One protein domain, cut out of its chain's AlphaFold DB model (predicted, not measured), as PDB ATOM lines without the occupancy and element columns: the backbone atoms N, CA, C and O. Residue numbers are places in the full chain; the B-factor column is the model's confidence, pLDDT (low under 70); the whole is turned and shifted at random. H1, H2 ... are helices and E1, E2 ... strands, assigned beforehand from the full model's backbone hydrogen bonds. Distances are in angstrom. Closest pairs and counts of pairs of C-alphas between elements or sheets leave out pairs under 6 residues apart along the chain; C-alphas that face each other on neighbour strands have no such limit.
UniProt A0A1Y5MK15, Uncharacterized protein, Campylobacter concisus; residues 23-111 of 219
ATOM      1  N   THR A  23     -33.829 -46.475 -18.218       77.19
ATOM      2  CA  THR A  23     -34.033 -46.998 -19.570       77.19
ATOM      3  C   THR A  23     -35.386 -46.555 -20.120       77.19
ATOM      4  O   THR A  23     -36.401 -46.601 -19.432       77.19
ATOM      5  N   SER A  24     -35.397 -46.153 -21.383       78.56
ATOM      6  CA  SER A  24     -36.598 -45.938 -22.192       78.56
ATOM      7  C   SER A  24     -36.628 -46.925 -23.362       78.56
ATOM      8  O   SER A  24     -37.099 -46.595 -24.450       78.56
ATOM      9  N   GLY A  25     -35.993 -48.081 -23.180       71.00
ATOM     10  CA  GLY A  25     -35.608 -48.931 -24.285       71.00
ATOM     11  C   GLY A  25     -36.771 -49.674 -24.928       71.00
ATOM     12  O   GLY A  25     -37.602 -50.288 -24.260       71.00
ATOM     13  N   GLU A  26     -36.778 -49.653 -26.253       75.94
ATOM     14  CA  GLU A  26     -37.664 -50.436 -27.098       75.94
ATOM     15  C   GLU A  26     -36.842 -51.415 -27.941       75.94
ATOM     16  O   GLU A  26     -35.706 -51.145 -28.348       75.94
ATOM     17  N   VAL A  27     -37.427 -52.582 -28.218       76.62
ATOM     18  CA  VAL A  27     -36.833 -53.545 -29.148       76.62
ATOM     19  C   VAL A  27     -37.211 -53.127 -30.561       76.62
ATOM     20  O   VAL A  27     -38.366 -53.251 -30.967       76.62
ATOM     21  N   LEU A  28     -36.226 -52.674 -31.329       76.31
ATOM     22  CA  LEU A  28     -36.392 -52.330 -32.734       76.31
ATOM     23  C   LEU A  28     -35.709 -53.382 -33.608       76.31
ATOM     24  O   LEU A  28     -34.593 -53.829 -33.336       76.31
ATOM     25  N   SER A  29     -36.385 -53.786 -34.682       70.19
ATOM     26  CA  SER A  29     -35.765 -54.589 -35.733       70.19
ATOM     27  C   SER A  29     -35.078 -53.655 -36.718       70.19
ATOM     28  O   SER A  29     -35.710 -52.744 -37.257       70.19
ATOM     29  N   LYS A  30     -33.782 -53.869 -36.943       68.62
ATOM     30  CA  LYS A  30     -33.000 -53.096 -37.902       68.62
ATOM     31  C   LYS A  30     -32.189 -54.039 -38.779       68.62
ATOM     32  O   LYS A  30     -31.599 -55.012 -38.303       68.62
ATOM     33  N   GLU A  31     -32.189 -53.751 -40.071       63.62
ATOM     34  CA  GLU A  31     -31.495 -54.553 -41.068       63.62
ATOM     35  C   GLU A  31     -30.007 -54.176 -41.080       63.62
ATOM     36  O   GLU A  31     -29.642 -53.017 -41.285       63.62
ATOM     37  N   PHE A  32     -29.136 -55.156 -40.841       61.09
ATOM     38  CA  PHE A  32     -27.685 -54.995 -40.902       61.09
ATOM     39  C   PHE A  32     -27.096 -56.065 -41.815       61.09
ATOM     40  O   PHE A  32     -27.265 -57.251 -41.562       61.09
ATOM     41  N   TYR A  33     -26.372 -55.646 -42.857       58.81
ATOM     42  CA  TYR A  33     -25.734 -56.551 -43.828       58.81
ATOM     43  C   TYR A  33     -26.693 -57.603 -44.436       58.81
ATOM     44  O   TYR A  33     -26.279 -58.721 -44.725       58.81
ATOM     45  N   GLY A  34     -27.969 -57.248 -44.634       67.31
ATOM     46  CA  GLY A  34     -28.994 -58.145 -45.192       67.31
ATOM     47  C   GLY A  34     -29.621 -59.122 -44.189       67.31
ATOM     48  O   GLY A  34     -30.417 -59.970 -44.585       67.31
ATOM     49  N   GLU A  35     -29.296 -59.011 -42.897       64.88
ATOM     50  CA  GLU A  35     -29.946 -59.759 -41.821       64.88
ATOM     51  C   GLU A  35     -30.744 -58.819 -40.910       64.88
ATOM     52  O   GLU A  35     -30.229 -57.808 -40.421       64.88
ATOM     53  N   ASN A  36     -31.999 -59.177 -40.631       69.44
ATOM     54  CA  ASN A  36     -32.795 -58.496 -39.614       69.44
ATOM     55  C   ASN A  36     -32.330 -58.925 -38.229       69.44
ATOM     56  O   ASN A  36     -32.473 -60.087 -37.844       69.44
ATOM     57  N   ARG A  37     -31.802 -57.968 -37.468       68.56
ATOM     58  CA  ARG A  37     -31.401 -58.186 -36.080       68.56
ATOM     59  C   ARG A  37     -32.251 -57.330 -35.155       68.56
ATOM     60  O   ARG A  37     -32.711 -56.250 -35.524       68.56
ATOM     61  N   LEU A  38     -32.487 -57.859 -33.960       74.62
ATOM     62  CA  LEU A  38     -33.155 -57.139 -32.885       74.62
ATOM     63  C   LEU A  38     -32.104 -56.311 -32.149       74.62
ATOM     64  O   LEU A  38     -31.059 -56.841 -31.775       74.62
ATOM     65  N   GLN A  39     -32.380 -55.027 -31.960       73.38
ATOM     66  CA  GLN A  39     -31.558 -54.115 -31.176       73.38
ATOM     67  C   GLN A  39     -32.404 -53.459 -30.097       73.38
ATOM     68  O   GLN A  39     -33.581 -53.168 -30.301       73.38
ATOM     69  N   TRP A  40     -31.779 -53.230 -28.949       76.50
ATOM     70  CA  TRP A  40     -32.350 -52.438 -27.874       76.50
ATOM     71  C   TRP A  40     -31.949 -50.976 -28.078       76.50
ATOM     72  O   TRP A  40     -30.758 -50.669 -28.134       76.50
ATOM     73  N   LEU A  41     -32.928 -50.087 -28.233       74.50
ATOM     74  CA  LEU A  41     -32.714 -48.665 -28.503       74.50
ATOM     75  C   LEU A  41     -33.537 -47.832 -27.527       74.50
ATOM     76  O   LEU A  41     -34.737 -48.039 -27.395       74.50
ATOM     77  N   GLY A  42     -32.890 -46.878 -26.869       76.88
ATOM     78  CA  GLY A  42     -33.526 -45.945 -25.948       76.88
ATOM     79  C   GLY A  42     -32.630 -44.740 -25.680       76.88
ATOM     80  O   GLY A  42     -31.466 -44.712 -26.083       76.88
ATOM     81  N   GLU A  43     -33.190 -43.732 -25.023       78.88
ATOM     82  CA  GLU A  43     -32.515 -42.477 -24.680       78.88
ATOM     83  C   GLU A  43     -32.017 -42.466 -23.226       78.88
ATOM     84  O   GLU A  43     -31.302 -41.550 -22.816       78.88
ATOM     85  N   GLY A  44     -32.369 -43.489 -22.439       79.69
ATOM     86  CA  GLY A  44     -31.923 -43.636 -21.061       79.69
ATOM     87  C   GLY A  44     -30.415 -43.861 -20.954       79.69
ATOM     88  O   GLY A  44     -29.761 -44.379 -21.862       79.69
ATOM     89  N   ALA A  45     -29.840 -43.506 -19.801       81.00
ATOM     90  CA  ALA A  45     -28.406 -43.667 -19.556       81.00
ATOM     91  C   ALA A  45     -27.947 -45.128 -19.697       81.00
ATOM     92  O   ALA A  45     -26.828 -45.381 -20.144       81.00
ATOM     93  N   PHE A  46     -28.807 -46.088 -19.349       84.25
ATOM     94  CA  PHE A  46     -28.545 -47.505 -19.579       84.25
ATOM     95  C   PHE A  46     -28.523 -47.848 -21.071       84.25
ATOM     96  O   PHE A  46     -27.620 -48.544 -21.522       84.25
ATOM     97  N   ASP A  47     -29.471 -47.324 -21.845       83.56
ATOM     98  CA  ASP A  47     -29.634 -47.650 -23.263       83.56
ATOM     99  C   ASP A  47     -28.454 -47.150 -24.097       83.56
ATOM    100  O   ASP A  47     -27.909 -47.886 -24.921       83.56
ATOM    101  N   VAL A  48     -27.996 -45.924 -23.823       84.31
ATOM    102  CA  VAL A  48     -26.816 -45.336 -24.474       84.31
ATOM    103  C   VAL A  48     -25.557 -46.151 -24.167       84.31
ATOM    104  O   VAL A  48     -24.757 -46.425 -25.065       84.31
ATOM    105  N   LEU A  49     -25.382 -46.574 -22.909       85.19
ATOM    106  CA  LEU A  49     -24.250 -47.416 -22.513       85.19
ATOM    107  C   LEU A  49     -24.324 -48.797 -23.169       85.19
ATOM    108  O   LEU A  49     -23.312 -49.281 -23.671       85.19
ATOM    109  N   MET A  50     -25.504 -49.410 -23.208       86.06
ATOM    110  CA  MET A  50     -25.716 -50.712 -23.833       86.06
ATOM    111  C   MET A  50     -25.443 -50.687 -25.332       86.06
ATOM    112  O   MET A  50     -24.746 -51.570 -25.824       86.06
ATOM    113  N   HIS A  51     -25.908 -49.657 -26.043       84.81
ATOM    114  CA  HIS A  51     -25.605 -49.483 -27.463       84.81
ATOM    115  C   HIS A  51     -24.092 -49.364 -27.698       84.81
ATOM    116  O   HIS A  51     -23.534 -50.034 -28.565       84.81
ATOM    117  N   ALA A  52     -23.399 -48.555 -26.890       84.88
ATOM    118  CA  ALA A  52     -21.949 -48.397 -26.994       84.88
ATOM    119  C   ALA A  52     -21.178 -49.687 -26.654       84.88
ATOM    120  O   ALA A  52     -20.133 -49.958 -27.251       84.88
ATOM    121  N   ILE A  53     -21.663 -50.481 -25.696       86.94
ATOM    122  CA  ILE A  53     -21.068 -51.769 -25.315       86.94
ATOM    123  C   ILE A  53     -21.260 -52.804 -26.425       86.94
ATOM    124  O   ILE A  53     -20.286 -53.459 -26.797       86.94
ATOM    125  N   ASP A  54     -22.474 -52.934 -26.963       85.38
ATOM    126  CA  ASP A  54     -22.797 -53.899 -28.021       85.38
ATOM    127  C   ASP A  54     -21.982 -53.621 -29.292       85.38
ATOM    128  O   ASP A  54     -21.349 -54.520 -29.851       85.38
ATOM    129  N   GLU A  55     -21.879 -52.351 -29.693       84.81
ATOM    130  CA  GLU A  55     -21.104 -51.949 -30.867       84.81
ATOM    131  C   GLU A  55     -19.598 -52.200 -30.681       84.81
ATOM    132  O   GLU A  55     -18.941 -52.756 -31.566       84.81
ATOM    133  N   ASN A  56     -19.045 -51.890 -29.504       84.81
ATOM    134  CA  ASN A  56     -17.639 -52.170 -29.208       84.81
ATOM    135  C   ASN A  56     -17.334 -53.670 -29.144       84.81
ATOM    136  O   ASN A  56     -16.322 -54.111 -29.693       84.81
ATOM    137  N   LEU A  57     -18.180 -54.468 -28.487       86.19
ATOM    138  CA  LEU A  57     -17.993 -55.918 -28.406       86.19
ATOM    139  C   LEU A  57     -18.063 -56.556 -29.789       86.19
ATOM    140  O   LEU A  57     -17.206 -57.373 -30.129       86.19
ATOM    141  N   ARG A  58     -19.018 -56.131 -30.615       82.75
ATOM    142  CA  ARG A  58     -19.135 -56.587 -31.997       82.75
ATOM    143  C   ARG A  58     -17.874 -56.293 -32.804       82.75
ATOM    144  O   ARG A  58     -17.344 -57.198 -33.437       82.75
ATOM    145  N   ILE A  59     -17.337 -55.075 -32.725       84.94
ATOM    146  CA  ILE A  59     -16.087 -54.718 -33.415       84.94
ATOM    147  C   ILE A  59     -14.928 -55.621 -32.964       84.94
ATOM    148  O   ILE A  59     -14.110 -56.035 -33.783       84.94
ATOM    149  N   GLN A  60     -14.819 -55.945 -31.674       81.44
ATOM    150  CA  GLN A  60     -13.747 -56.820 -31.177       81.44
ATOM    151  C   GLN A  60     -13.930 -58.277 -31.628       81.44
ATOM    152  O   GLN A  60     -12.936 -58.965 -31.885       81.44
ATOM    153  N   TYR A  61     -15.177 -58.737 -31.734       84.88
ATOM    154  CA  TYR A  61     -15.519 -60.069 -32.227       84.88
ATOM    155  C   TYR A  61     -15.245 -60.209 -33.726       84.88
ATOM    156  O   TYR A  61     -14.538 -61.128 -34.132       84.88
ATOM    157  N   ASP A  62     -15.710 -59.251 -34.532       84.31
ATOM    158  CA  ASP A  62     -15.515 -59.229 -35.987       84.31
ATOM    159  C   ASP A  62     -14.018 -59.138 -36.353       84.31
ATOM    160  O   ASP A  62     -13.570 -59.711 -37.344       84.31
ATOM    161  N   ASN A  63     -13.210 -58.489 -35.506       87.19
ATOM    162  CA  ASN A  63     -11.750 -58.442 -35.637       87.19
ATOM    163  C   ASN A  63     -11.026 -59.702 -35.117       87.19
ATOM    164  O   ASN A  63      -9.794 -59.734 -35.101       87.19
ATOM    165  N   GLY A  64     -11.754 -60.716 -34.640       83.56
ATOM    166  CA  GLY A  64     -11.199 -61.976 -34.137       83.56
ATOM    167  C   GLY A  64     -10.381 -61.848 -32.848       83.56
ATOM    168  O   GLY A  64      -9.626 -62.757 -32.507       83.56
ATOM    169  N   ARG A  65     -10.489 -60.721 -32.130       81.00
ATOM    170  CA  ARG A  65      -9.735 -60.479 -30.887       81.00
ATOM    171  C   ARG A  65     -10.343 -61.185 -29.682       81.00
ATOM    172  O   ARG A  65      -9.615 -61.519 -28.752       81.00
ATOM    173  N   ILE A  66     -11.656 -61.394 -29.695       83.06
ATOM    174  CA  ILE A  66     -12.390 -62.107 -28.649       83.06
ATOM    175  C   ILE A  66     -13.134 -63.298 -29.257       83.06
ATOM    176  O   ILE A  66     -13.743 -63.191 -30.318       83.06
ATOM    177  N   LEU A  67     -13.057 -64.446 -28.584       85.12
ATOM    178  CA  LEU A  67     -13.730 -65.693 -28.963       85.12
ATOM    179  C   LEU A  67     -15.109 -65.773 -28.292       85.12
ATOM    180  O   LEU A  67     -15.359 -65.059 -27.324       85.12
ATOM    181  N   GLY A  68     -15.992 -66.657 -28.771       78.88
ATOM    182  CA  GLY A  68     -17.395 -66.741 -28.323       78.88
ATOM    183  C   GLY A  68     -17.585 -66.833 -26.801       78.88
ATOM    184  O   GLY A  68     -18.398 -66.101 -26.240       78.88
ATOM    185  N   ASP A  69     -16.783 -67.646 -26.111       83.88
ATOM    186  CA  ASP A  69     -16.882 -67.782 -24.649       83.88
ATOM    187  C   ASP A  69     -16.419 -66.510 -23.917       83.88
ATOM    188  O   ASP A  69     -17.035 -66.072 -22.941       83.88
ATOM    189  N   THR A  70     -15.361 -65.863 -24.416       84.31
ATOM    190  CA  THR A  70     -14.849 -64.590 -23.881       84.31
ATOM    191  C   THR A  70     -15.812 -63.436 -24.167       84.31
ATOM    192  O   THR A  70     -15.954 -62.535 -23.343       84.31
ATOM    193  N   TYR A  71     -16.509 -63.476 -25.306       83.00
ATOM    194  CA  TYR A  71     -17.532 -62.506 -25.689       83.00
ATOM    195  C   TYR A  71     -18.685 -62.495 -24.683       83.00
ATOM    196  O   TYR A  71     -19.030 -61.440 -24.156       83.00
ATOM    197  N   ALA A  72     -19.237 -63.670 -24.363       83.88
ATOM    198  CA  ALA A  72     -20.341 -63.788 -23.414       83.88
ATOM    199  C   ALA A  72     -19.948 -63.307 -22.006       83.88
ATOM    200  O   ALA A  72     -20.717 -62.603 -21.352       83.88
ATOM    201  N   GLN A  73     -18.730 -63.631 -21.554       88.31
ATOM    202  CA  GLN A  73     -18.221 -63.154 -20.265       88.31
ATOM    203  C   GLN A  73     -18.028 -61.632 -20.236       88.31
ATOM    204  O   GLN A  73     -18.453 -60.988 -19.276       88.31
ATOM    205  N   ALA A  74     -17.423 -61.051 -21.277       86.44
ATOM    206  CA  ALA A  74     -17.228 -59.607 -21.378       86.44
ATOM    207  C   ALA A  74     -18.569 -58.862 -21.445       86.44
ATOM    208  O   ALA A  74     -18.738 -57.842 -20.780       86.44
ATOM    209  N   TYR A  75     -19.541 -59.412 -22.177       86.81
ATOM    210  CA  TYR A  75     -20.897 -58.880 -22.245       86.81
ATOM    211  C   TYR A  75     -21.539 -58.815 -20.858       86.81
ATOM    212  O   TYR A  75     -21.899 -57.732 -20.412       86.81
ATOM    213  N   ILE A  76     -21.604 -59.929 -20.118       87.69
ATOM    214  CA  ILE A  76     -22.224 -59.962 -18.778       87.69
ATOM    215  C   ILE A  76     -21.574 -58.943 -17.828       87.69
ATOM    216  O   ILE A  76     -22.277 -58.232 -17.109       87.69
ATOM    217  N   GLN A  77     -20.240 -58.844 -17.840       89.62
ATOM    218  CA  GLN A  77     -19.512 -57.899 -16.987       89.62
ATOM    219  C   GLN A  77     -19.836 -56.443 -17.336       89.62
ATOM    220  O   GLN A  77     -20.087 -55.634 -16.440       89.62
ATOM    221  N   LEU A  78     -19.856 -56.108 -18.627       88.56
ATOM    222  CA  LEU A  78     -20.133 -54.753 -19.089       88.56
ATOM    223  C   LEU A  78     -21.603 -54.367 -18.890       88.56
ATOM    224  O   LEU A  78     -21.863 -53.237 -18.486       88.56
ATOM    225  N   VAL A  79     -22.548 -55.297 -19.072       88.94
ATOM    226  CA  VAL A  79     -23.968 -55.060 -18.762       88.94
ATOM    227  C   VAL A  79     -24.154 -54.769 -17.277       88.94
ATOM    228  O   VAL A  79     -24.782 -53.772 -16.932       88.94
ATOM    229  N   SER A  80     -23.568 -55.577 -16.384       87.19
ATOM    230  CA  SER A  80     -23.656 -55.321 -14.939       87.19
ATOM    231  C   SER A  80     -23.084 -53.946 -14.576       87.19
ATOM    232  O   SER A  80     -23.701 -53.200 -13.819       87.19
ATOM    233  N   ALA A  81     -21.944 -53.573 -15.166       89.44
ATOM    234  CA  ALA A  81     -21.338 -52.263 -14.946       89.44
ATOM    235  C   ALA A  81     -22.198 -51.110 -15.500       89.44
ATOM    236  O   ALA A  81     -22.276 -50.047 -14.881       89.44
ATOM    237  N   ALA A  82     -22.858 -51.306 -16.647       86.75
ATOM    238  CA  ALA A  82     -23.766 -50.325 -17.236       86.75
ATOM    239  C   ALA A  82     -25.008 -50.100 -16.364       86.75
ATOM    240  O   ALA A  82     -25.402 -48.951 -16.158       86.75
ATOM    241  N   ILE A  83     -25.580 -51.166 -15.788       86.44
ATOM    242  CA  ILE A  83     -26.681 -51.065 -14.819       86.44
ATOM    243  C   ILE A  83     -26.233 -50.225 -13.621       86.44
ATOM    244  O   ILE A  83     -26.847 -49.201 -13.330       86.44
ATOM    245  N   ASP A  84     -25.111 -50.571 -12.987       87.25
ATOM    246  CA  ASP A  84     -24.638 -49.844 -11.804       87.25
ATOM    247  C   ASP A  84     -24.375 -48.360 -12.096       87.25
ATOM    248  O   ASP A  84     -24.714 -47.482 -11.297       87.25
ATOM    249  N   LYS A  85     -23.774 -48.034 -13.247       87.25
ATOM    250  CA  LYS A  85     -23.506 -46.637 -13.621       87.25
ATOM    251  C   LYS A  85     -24.766 -45.864 -13.990       87.25
ATOM    252  O   LYS A  85     -24.874 -44.702 -13.600       87.25
ATOM    253  N   SER A  86     -25.714 -46.491 -14.677       83.06
ATOM    254  CA  SER A  86     -26.985 -45.860 -15.042       83.06
ATOM    255  C   SER A  86     -27.856 -45.560 -13.817       83.06
ATOM    256  O   SER A  86     -28.365 -44.447 -13.698       83.06
ATOM    257  N   VAL A  87     -27.922 -46.479 -12.846       84.25
ATOM    258  CA  VAL A  87     -28.610 -46.257 -11.563       84.25
ATOM    259  C   VAL A  87     -27.973 -45.096 -10.798       84.25
ATOM    260  O   VAL A  87     -28.676 -44.196 -10.342       84.25
ATOM    261  N   ASN A  88     -26.641 -45.071 -10.685       86.56
ATOM    262  CA  ASN A  88     -25.941 -43.989  -9.985       86.56
ATOM    263  C   ASN A  88     -26.180 -42.618 -10.636       86.56
ATOM    264  O   ASN A  88     -26.321 -41.617  -9.936       86.56
ATOM    265  N   LEU A  89     -26.242 -42.566 -11.969       84.94
ATOM    266  CA  LEU A  89     -26.536 -41.336 -12.698       84.94
ATOM    267  C   LEU A  89     -27.981 -40.876 -12.460       84.94
ATOM    268  O   LEU A  89     -28.208 -39.686 -12.243       84.94
ATOM    269  N   ALA A  90     -28.942 -41.801 -12.435       81.25
ATOM    270  CA  ALA A  90     -30.333 -41.486 -12.120       81.25
ATOM    271  C   ALA A  90     -30.482 -40.909 -10.698       81.25
ATOM    272  O   ALA A  90     -31.150 -39.891 -10.514       81.25
ATOM    273  N   ILE A  91     -29.784 -41.489  -9.712       83.50
ATOM    274  CA  ILE A  91     -29.737 -40.964  -8.338       83.50
ATOM    275  C   ILE A  91     -29.142 -39.550  -8.317       83.50
ATOM    276  O   ILE A  91     -29.764 -38.634  -7.782       83.50
ATOM    277  N   ALA A  92     -27.983 -39.345  -8.948       84.56
ATOM    278  CA  ALA A  92     -27.324 -38.039  -8.986       84.56
ATOM    279  C   ALA A  92     -28.204 -36.959  -9.642       84.56
ATOM    280  O   ALA A  92     -28.289 -35.832  -9.153       84.56
ATOM    281  N   ASN A  93     -28.913 -37.300 -10.720       82.38
ATOM    282  CA  ASN A  93     -29.859 -36.390 -11.365       82.38
ATOM    283  C   ASN A  93     -31.024 -36.022 -10.444       82.38
ATOM    284  O   ASN A  93     -31.469 -34.872 -10.434       82.38
ATOM    285  N   ALA A  94     -31.524 -36.977  -9.663       80.94
ATOM    286  CA  ALA A  94     -32.601 -36.716  -8.726       80.94
ATOM    287  C   ALA A  94     -32.147 -35.827  -7.553       80.94
ATOM    288  O   ALA A  94     -32.852 -34.885  -7.187       80.94
ATOM    289  N   GLU A  95     -30.938 -36.046  -7.029       80.25
ATOM    290  CA  GLU A  95     -30.317 -35.169  -6.029       80.25
ATOM    291  C   GLU A  95     -30.118 -33.741  -6.556       80.25
ATOM    292  O   GLU A  95     -30.401 -32.769  -5.852       80.25
ATOM    293  N   LEU A  96     -29.683 -33.591  -7.812       83.50
ATOM    294  CA  LEU A  96     -29.541 -32.280  -8.448       83.50
ATOM    295  C   LEU A  96     -30.883 -31.551  -8.562       83.50
ATOM    296  O   LEU A  96     -30.954 -30.367  -8.234       83.50
ATOM    297  N   LYS A  97     -31.954 -32.246  -8.970       81.75
ATOM    298  CA  LYS A  97     -33.308 -31.669  -9.028       81.75
ATOM    299  C   LYS A  97     -33.771 -31.176  -7.655       81.75
ATOM    300  O   LYS A  97     -34.285 -30.064  -7.557       81.75
ATOM    301  N   LEU A  98     -33.546 -31.961  -6.598       81.19
ATOM    302  CA  LEU A  98     -33.863 -31.541  -5.228       81.19
ATOM    303  C   LEU A  98     -33.072 -30.298  -4.819       81.19
ATOM    304  O   LEU A  98     -33.644 -29.345  -4.297       81.19
ATOM    305  N   LYS A  99     -31.769 -30.277  -5.103       83.19
ATOM    306  CA  LYS A  99     -30.905 -29.148  -4.755       83.19
ATOM    307  C   LYS A  99     -31.312 -27.858  -5.471       83.19
ATOM    308  O   LYS A  99     -31.241 -26.789  -4.872       83.19
ATOM    309  N   ILE A 100     -31.750 -27.947  -6.726       80.12
ATOM    310  CA  ILE A 100     -32.287 -26.799  -7.471       80.12
ATOM    311  C   ILE A 100     -33.566 -26.284  -6.799       80.12
ATOM    312  O   ILE A 100     -33.651 -25.096  -6.503       80.12
ATOM    313  N   ALA A 101     -34.509 -27.170  -6.467       79.69
ATOM    314  CA  ALA A 101     -35.748 -26.781  -5.791       79.69
ATOM    315  C   ALA A 101     -35.497 -26.138  -4.409       79.69
ATOM    316  O   ALA A 101     -36.147 -25.159  -4.041       79.69
ATOM    317  N   GLU A 102     -34.524 -26.641  -3.642       83.00
ATOM    318  CA  GLU A 102     -34.113 -26.024  -2.375       83.00
ATOM    319  C   GLU A 102     -33.533 -24.617  -2.560       83.00
ATOM    320  O   GLU A 102     -33.789 -23.734  -1.737       83.00
ATOM    321  N   LEU A 103     -32.743 -24.399  -3.615       83.69
ATOM    322  CA  LEU A 103     -32.182 -23.084  -3.927       83.69
ATOM    323  C   LEU A 103     -33.279 -22.090  -4.319       83.69
ATOM    324  O   LEU A 103     -33.286 -20.980  -3.791       83.69
ATOM    325  N   GLU A 104     -34.239 -22.501  -5.147       83.81
ATOM    326  CA  GLU A 104     -35.389 -21.667  -5.520       83.81
ATOM    327  C   GLU A 104     -36.250 -21.288  -4.303       83.81
ATOM    328  O   GLU A 104     -36.731 -20.158  -4.188       83.81
ATOM    329  N   LEU A 105     -36.449 -22.207  -3.353       85.12
ATOM    330  CA  LEU A 105     -37.166 -21.899  -2.113       85.12
ATOM    331  C   LEU A 105     -36.414 -20.882  -1.251       85.12
ATOM    332  O   LEU A 105     -37.037 -19.965  -0.717       85.12
ATOM    333  N   LYS A 106     -35.089 -21.016  -1.131       87.75
ATOM    334  CA  LYS A 106     -34.259 -20.056  -0.389       87.75
ATOM    335  C   LYS A 106     -34.255 -18.674  -1.034       87.75
ATOM    336  O   LYS A 106     -34.300 -17.686  -0.312       87.75
ATOM    337  N   GLU A 107     -34.227 -18.602  -2.361       86.88
ATOM    338  CA  GLU A 107     -34.319 -17.336  -3.094       86.88
ATOM    339  C   GLU A 107     -35.661 -16.643  -2.827       86.88
ATOM    340  O   GLU A 107     -35.688 -15.484  -2.425       86.88
ATOM    341  N   ASN A 108     -36.776 -17.378  -2.910       85.31
ATOM    342  CA  ASN A 108     -38.094 -16.821  -2.592       85.31
ATOM    343  C   ASN A 108     -38.201 -16.330  -1.136       85.31
ATOM    344  O   ASN A 108     -38.829 -15.305  -0.888       85.31
ATOM    345  N   GLN A 109     -37.600 -17.043  -0.178       87.38
ATOM    346  CA  GLN A 109     -37.552 -16.600   1.220       87.38
ATOM    347  C   GLN A 109     -36.720 -15.323   1.385       87.38
ATOM    348  O   GLN A 109     -37.131 -14.419   2.107       87.38
ATOM    349  N   ALA A 110     -35.584 -15.222   0.691       89.44
ATOM    350  CA  ALA A 110     -34.748 -14.027   0.719       89.44
ATOM    351  C   ALA A 110     -35.475 -12.800   0.140       89.44
ATOM    352  O   ALA A 110     -35.414 -11.723   0.735       89.44
ATOM    353  N   ASP A 111     -36.217 -12.971  -0.959       87.94
ATOM    354  CA  ASP A 111     -37.048 -11.915  -1.549       87.94
ATOM    355  C   ASP A 111     -38.137 -11.428  -0.575       87.94
ATOM    356  O   ASP A 111     -38.377 -10.224  -0.434       87.94
TER     357      ASP A 111
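AT A GLANCE: This is residues 23 to 111 of the 219 residues of an uncharacterized protein of Campylobacter concisus (UniProt A0A1Y5MK15). A two-stranded hairpin, E1 and E2, sits beside H1, the short arm of a lopsided helical hairpin whose long arm is H2, with E2 the strand nearer to H1. H2 runs on far past the other parts, and its residues 91 to 111 stick out alone as a straight arm that makes much of the length. The printed part has 89 residues, with two named strands followed by two named helices in the order E1, E2, H1, H2; the sheet E1 - E2 is antiparallel and the class is mostly helix. The whole is extended, with a radius of gyration of the C-alphas of 19.4 A and spans of 64 by 26 by 16 A.

HOW THE PARTS SIT: E1, residues 26 to 32, and E2, residues 35 to 41, form an antiparallel hairpin, their directions at 147 degrees. N 28 and O 39 are 2.9 A apart and N 37 and O 30 are 3.1 A apart, both within hydrogen-bond range. The closest C-alphas of E2 and H1, residues 45 to 62, are those of Leu 41 and Asp 47, 6.2 A apart. H1 and H2, residues 68 to 111, touch and form a helical hairpin, running opposite ways at a shallow tilt of 25 degrees; their closest C-alphas, those of Phe 46 and Ser 86, are 5.1 A apart. E1 is apart from both helices, and E2 is apart from H2. In H1 and H2 every O i to N i+4 pair is within hydrogen-bond range.

IN THESE COORDINATES: E1 begins at C-alpha 26, (-37.664, -50.436, -27.098), and E1 and E2 each measure 17.6 A. H1 measures 26.0 A from C-alpha 45, (-28.406, -43.667, -19.556). H2 measures 64.1 A and ends at C-alpha 111, (-37.048, -11.915, -1.549).

THE WHOLE: The two C-alphas farthest apart, those of Gly 64 and Asp 111, are 65.1 A apart. The printed part has no cut, and its three links are tight. The mean pLDDT of the printed part is 81.6, and residues 30 to 37 are under 70.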